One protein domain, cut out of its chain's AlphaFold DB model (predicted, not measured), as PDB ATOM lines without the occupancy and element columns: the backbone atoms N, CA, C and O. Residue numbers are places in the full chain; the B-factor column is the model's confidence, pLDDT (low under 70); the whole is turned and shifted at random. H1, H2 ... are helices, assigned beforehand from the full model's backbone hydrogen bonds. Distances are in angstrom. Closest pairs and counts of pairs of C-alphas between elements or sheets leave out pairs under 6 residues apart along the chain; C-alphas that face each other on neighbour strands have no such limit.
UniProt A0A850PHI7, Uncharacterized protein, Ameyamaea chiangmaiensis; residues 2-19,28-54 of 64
ATOM      1  N   MET A   2     189.387 284.230 156.481       90.81
ATOM      2  CA  MET A   2     188.213 283.644 157.174       90.81
ATOM      3  C   MET A   2     188.054 284.112 158.635       90.81
ATOM      4  O   MET A   2     186.965 284.500 159.044       90.81
ATOM      5  N   HIS A   3     189.155 284.165 159.393       92.44
ATOM      6  CA  HIS A   3     189.153 284.632 160.783       92.44
ATOM      7  C   HIS A   3     188.621 286.068 160.948       92.44
ATOM      8  O   HIS A   3     187.915 286.362 161.906       92.44
ATOM      9  N   HIS A   4     188.914 286.962 159.998       95.69
ATOM     10  CA  HIS A   4     188.401 288.333 160.017       95.69
ATOM     11  C   HIS A   4     186.893 288.372 159.741       95.69
ATOM     12  O   HIS A   4     186.165 289.037 160.473       95.69
ATOM     13  N   LEU A   5     186.418 287.619 158.742       94.94
ATOM     14  CA  LEU A   5     184.992 287.539 158.398       94.94
ATOM     15  C   LEU A   5     184.155 286.973 159.554       94.94
ATOM     16  O   LEU A   5     183.069 287.473 159.827       94.94
ATOM     17  N   ALA A   6     184.685 285.976 160.270       93.44
ATOM     18  CA  ALA A   6     184.048 285.424 161.462       93.44
ATOM     19  C   ALA A   6     183.990 286.444 162.615       93.44
ATOM     20  O   ALA A   6     182.948 286.624 163.230       93.44
ATOM     21  N   ARG A   7     185.092 287.158 162.891       95.50
ATOM     22  CA  ARG A   7     185.157 288.145 163.988       95.50
ATOM     23  C   ARG A   7     184.321 289.400 163.753       95.50
ATOM     24  O   ARG A   7     183.934 290.051 164.714       95.50
ATOM     25  N   THR A   8     184.104 289.766 162.495       96.75
ATOM     26  CA  THR A   8     183.328 290.955 162.105       96.75
ATOM     27  C   THR A   8     181.843 290.654 161.889       96.75
ATOM     28  O   THR A   8     181.105 291.544 161.479       96.75
ATOM     29  N   GLY A   9     181.393 289.419 162.154       93.94
ATOM     30  CA  GLY A   9     179.991 289.005 162.007       93.94
ATOM     31  C   GLY A   9     179.528 288.841 160.555       93.94
ATOM     32  O   GLY A   9     178.350 288.611 160.287       93.94
ATOM     33  N   LEU A  10     180.439 288.918 159.579       94.19
ATOM     34  CA  LEU A  10     180.101 288.794 158.156       94.19
ATOM     35  C   LEU A  10     179.663 287.371 157.767       94.19
ATOM     36  O   LEU A  10     179.090 287.181 156.696       94.19
ATOM     37  N   LEU A  11     179.902 286.376 158.630       94.25
ATOM     38  CA  LEU A  11     179.462 284.992 158.429       94.25
ATOM     39  C   LEU A  11     178.124 284.654 159.116       94.25
ATOM     40  O   LEU A  11     177.578 283.582 158.863       94.25
ATOM     41  N   ASP A  12     177.551 285.555 159.919       93.88
ATOM     42  CA  ASP A  12     176.417 285.239 160.808       93.88
ATOM     43  C   ASP A  12     175.112 284.937 160.052       93.88
ATOM     44  O   ASP A  12     174.231 284.230 160.544       93.88
ATOM     45  N   ARG A  13     174.975 285.462 158.829       93.62
ATOM     46  CA  ARG A  13     173.764 285.325 157.997       93.62
ATOM     47  C   ARG A  13     173.897 284.293 156.879       93.62
ATOM     48  O   ARG A  13     172.962 284.133 156.099       93.62
ATOM     49  N   VAL A  14     175.025 283.591 156.789       93.00
ATOM     50  CA  VAL A  14     175.290 282.607 155.731       93.00
ATOM     51  C   VAL A  14     175.534 281.215 156.309       93.00
ATOM     52  O   VAL A  14     175.931 281.044 157.459       93.00
ATOM     53  N   ARG A  15     175.288 280.177 155.507       91.38
ATOM     54  CA  ARG A  15     175.618 278.791 155.862       91.38
ATOM     55  C   ARG A  15     177.027 278.475 155.369       91.38
ATOM     56  O   ARG A  15     177.210 278.004 154.255       91.38
ATOM     57  N   PHE A  16     178.026 278.775 156.192       92.12
ATOM     58  CA  PHE A  16     179.434 278.571 155.849       92.12
ATOM     59  C   PHE A  16     179.958 277.213 156.347       92.12
ATOM     60  O   PHE A  16     179.896 276.939 157.547       92.12
ATOM     61  N   ARG A  17     180.472 276.361 155.448       93.69
ATOM     62  CA  ARG A  17     181.104 275.067 155.771       93.69
ATOM     63  C   ARG A  17     182.431 274.943 155.012       93.69
ATOM     64  O   ARG A  17     182.402 274.652 153.818       93.69
ATOM     65  N   PRO A  18     183.578 275.234 155.648       93.69
ATOM     66  CA  PRO A  18     184.864 275.102 154.978       93.69
ATOM     67  C   PRO A  18     185.191 273.625 154.751       93.69
ATOM     68  O   PRO A  18     184.974 272.799 155.632       93.69
ATOM     69  N   MET A  19     185.740 273.322 153.579       95.31
ATOM     70  CA  MET A  19     186.298 272.014 153.245       95.31
ATOM     71  C   MET A  19     187.800 272.192 153.044       95.31
ATOM     72  O   MET A  19     188.228 273.020 152.239       95.31
ATOM     73  N   HIS A  28     199.923 258.022 148.233       95.75
ATOM     74  CA  HIS A  28     200.241 258.479 146.889       95.75
ATOM     75  C   HIS A  28     199.439 257.681 145.862       95.75
ATOM     76  O   HIS A  28     199.548 256.458 145.785       95.75
ATOM     77  N   ASN A  29     198.642 258.383 145.067       95.69
ATOM     78  CA  ASN A  29     197.786 257.793 144.051       95.69
ATOM     79  C   ASN A  29     197.518 258.841 142.959       95.69
ATOM     80  O   ASN A  29     198.080 259.938 142.982       95.69
ATOM     81  N   THR A  30     196.661 258.521 141.995       97.50
ATOM     82  CA  THR A  30     196.154 259.514 141.049       97.50
ATOM     83  C   THR A  30     195.497 260.682 141.804       97.50
ATOM     84  O   THR A  30     194.892 260.462 142.857       97.50
ATOM     85  N   PRO A  31     195.577 261.922 141.286       95.19
ATOM     86  CA  PRO A  31     194.999 263.080 141.966       95.19
ATOM     87  C   PRO A  31     193.511 262.918 142.308       95.19
ATOM     88  O   PRO A  31     193.088 263.356 143.373       95.19
ATOM     89  N   ASP A  32     192.731 262.267 141.437       95.62
ATOM     90  CA  ASP A  32     191.300 262.034 141.663       95.62
ATOM     91  C   ASP A  32     191.055 261.182 142.915       95.62
ATOM     92  O   ASP A  32     190.340 261.601 143.822       95.62
ATOM     93  N   GLU A  33     191.751 260.048 143.029       96.50
ATOM     94  CA  GLU A  33     191.654 259.162 144.194       96.50
ATOM     95  C   GLU A  33     192.118 259.848 145.484       96.50
ATOM     96  O   GLU A  33     191.494 259.697 146.534       96.50
ATOM     97  N   GLN A  34     193.165 260.674 145.410       96.25
ATOM     98  CA  GLN A  34     193.630 261.446 146.564       96.25
ATOM     99  C   GLN A  34     192.584 262.468 147.033       96.25
ATOM    100  O   GLN A  34     192.364 262.616 148.236       96.25
ATOM    101  N   TYR A  35     191.903 263.157 146.110       95.31
ATOM    102  CA  TYR A  35     190.816 264.080 146.455       95.31
ATOM    103  C   TYR A  35     189.556 263.357 146.932       95.31
ATOM    104  O   TYR A  35     188.852 263.876 147.805       95.31
ATOM    105  N   ASN A  36     189.284 262.164 146.405       95.06
ATOM    106  CA  ASN A  36     188.216 261.297 146.890       95.06
ATOM    107  C   ASN A  36     188.486 260.897 148.345       95.06
ATOM    108  O   ASN A  36     187.630 261.131 149.198       95.06
ATOM    109  N   GLN A  37     189.693 260.411 148.655       95.56
ATOM    110  CA  GLN A  37     190.114 260.072 150.018       95.56
ATOM    111  C   GLN A  37     190.088 261.288 150.955       95.56
ATOM    112  O   GLN A  37     189.649 261.179 152.097       95.56
ATOM    113  N   ALA A  38     190.510 262.461 150.474       95.88
ATOM    114  CA  ALA A  38     190.488 263.699 151.252       95.88
ATOM    115  C   ALA A  38     189.073 264.252 151.502       95.88
ATOM    116  O   ALA A  38     188.919 265.186 152.288       95.88
ATOM    117  N   GLY A  39     188.042 263.738 150.822       94.88
ATOM    118  CA  GLY A  39     186.689 264.279 150.931       94.88
ATOM    119  C   GLY A  39     186.488 265.597 150.169       94.88
ATOM    120  O   GLY A  39     185.594 266.364 150.507       94.88
ATOM    121  N   LEU A  40     187.315 265.893 149.160       96.19
ATOM    122  CA  LEU A  40     187.385 267.201 148.483       96.19
ATOM    123  C   LEU A  40     186.982 267.155 146.999       96.19
ATOM    124  O   LEU A  40     187.312 268.058 146.232       96.19
ATOM    125  N   ASN A  41     186.265 266.110 146.588       95.25
ATOM    126  CA  ASN A  41     185.740 265.969 145.232       95.25
ATOM    127  C   ASN A  41     184.390 266.699 145.049       95.25
ATOM    128  O   ASN A  41     183.772 267.182 146.003       95.25
ATOM    129  N   ALA A  42     183.895 266.739 143.809       94.75
ATOM    130  CA  ALA A  42     182.635 267.401 143.471       94.75
ATOM    131  C   ALA A  42     181.416 266.830 144.225       94.75
ATOM    132  O   ALA A  42     180.580 267.595 144.707       94.75
ATOM    133  N   ALA A  43     181.316 265.504 144.361       94.44
ATOM    134  CA  ALA A  43     180.201 264.856 145.053       94.44
ATOM    135  C   ALA A  43     180.172 265.213 146.549       94.44
ATOM    136  O   ALA A  43     179.110 265.516 147.095       94.44
ATOM    137  N   HIS A  44     181.338 265.255 147.195       95.00
ATOM    138  CA  HIS A  44     181.494 265.664 148.585       95.00
ATOM    139  C   HIS A  44     181.118 267.136 148.780       95.00
ATOM    140  O   HIS A  44     180.379 267.447 149.709       95.00
ATOM    141  N   ILE A  45     181.527 268.028 147.869       95.19
ATOM    142  CA  ILE A  45     181.136 269.448 147.909       95.19
ATOM    143  C   ILE A  45     179.613 269.597 147.840       95.19
ATOM    144  O   ILE A  45     179.027 270.330 148.641       95.19
ATOM    145  N   VAL A  46     178.956 268.886 146.917       95.12
ATOM    146  CA  VAL A  46     177.490 268.907 146.797       95.12
ATOM    147  C   VAL A  46     176.840 268.386 148.076       95.12
ATOM    148  O   VAL A  46     175.930 269.028 148.599       95.12
ATOM    149  N   ALA A  47     177.327 267.271 148.620       93.81
ATOM    150  CA  ALA A  47     176.812 266.713 149.865       93.81
ATOM    151  C   ALA A  47     176.945 267.703 151.035       93.81
ATOM    152  O   ALA A  47     175.968 267.957 151.741       93.81
ATOM    153  N   THR A  48     178.115 268.330 151.205       94.81
ATOM    154  CA  THR A  48     178.352 269.355 152.232       94.81
ATOM    155  C   THR A  48     177.445 270.571 152.041       94.81
ATOM    156  O   THR A  48     176.890 271.074 153.018       94.81
ATOM    157  N   ALA A  49     177.243 271.032 150.805       93.19
ATOM    158  CA  ALA A  49     176.352 272.152 150.509       93.19
ATOM    159  C   ALA A  49     174.885 271.828 150.841       93.19
ATOM    160  O   ALA A  49     174.217 272.620 151.509       93.19
ATOM    161  N   MET A  50     174.394 270.652 150.443       93.56
ATOM    162  CA  MET A  50     173.026 270.206 150.740       93.56
ATOM    163  C   MET A  50     172.799 270.060 152.246       93.56
ATOM    164  O   MET A  50     171.817 270.577 152.785       93.56
ATOM    165  N   GLN A  51     173.762 269.459 152.951       92.44
ATOM    166  CA  GLN A  51     173.733 269.353 154.407       92.44
ATOM    167  C   GLN A  51     173.745 270.736 155.079       92.44
ATOM    168  O   GLN A  51     173.007 270.963 156.037       92.44
ATOM    169  N   ALA A  52     174.540 271.687 154.576       92.19
ATOM    170  CA  ALA A  52     174.599 273.052 155.102       92.19
ATOM    171  C   ALA A  52     173.263 273.801 154.966       92.19
ATOM    172  O   ALA A  52     172.921 274.615 155.829       92.19
ATOM    173  N   LEU A  53     172.512 273.514 153.900       92.31
ATOM    174  CA  LEU A  53     171.172 274.049 153.656       92.31
ATOM    175  C   LEU A  53     170.080 273.332 154.464       92.31
ATOM    176  O   LEU A  53     168.944 273.801 154.483       92.31
ATOM    177  N   GLY A  54     170.404 272.235 155.157       88.44
ATOM    178  CA  GLY A  54     169.423 271.426 155.882       88.44
ATOM    179  C   GLY A  54     168.499 270.631 154.958       88.44
ATOM    180  O   GLY A  54     167.452 270.163 155.400       88.44
TER     181      GLY A  54
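What this domain is: This is residues 2 to 19 and 28 to 54 of the 64 residues of an uncharacterized protein of Ameyamaea chiangmaiensis (UniProt A0A850PHI7). Three short helices are strung out along a flat, open outline, with H1 toward one end, H2 at the other, and H3 following H2 and running back toward the H1 end. The unnamed stretch of residues 8 to 19 leads from H1 in toward the middle, where it breaks off at a cut. The printed part has 45 residues, with three named helices in the order H1, H2, H3 and no named strand; its class is all helix. It is only just loose, close to extended, with a radius of gyration of the C-alphas of 14.0 A, and the C-alphas span 40 by 24 by 10 A.

Where its parts are: H1 is residues 2 to 7, beginning at C-alpha 2 at (188.213, 283.644, 157.174). Residues 8 to 19 hold no named element. After the cut, H2 is residues 31 to 37, beginning at C-alpha 31 at (194.999, 263.080, 141.966). H3, residues 42 to 52, is the longest helix at 15.2 A from first to last C-alpha and ends at C-alpha 52 at (174.599, 273.052, 155.102).

How they stand to each other: H1 touches no helix and is apart from both H2 and H3. H2 and H3 are near each other, with 5 pairs of C-alphas within 10 A and the closest 8.2 A apart. A tight link of 4 residues joins them. In H1, H2 and H3 every O i to N i+4 pair is within hydrogen-bond range.

The domain as a whole: The C-alphas of Thr 8 and Asn 29, the two farthest apart, are 40.4 A from each other. Residues 20 to 27 are not printed, and C-alphas 19 and 28 are 20.4 A apart across this cut, which lies in the link from H1 to H2. The mean pLDDT of the printed part is 94.3, and no printed residue is under 70.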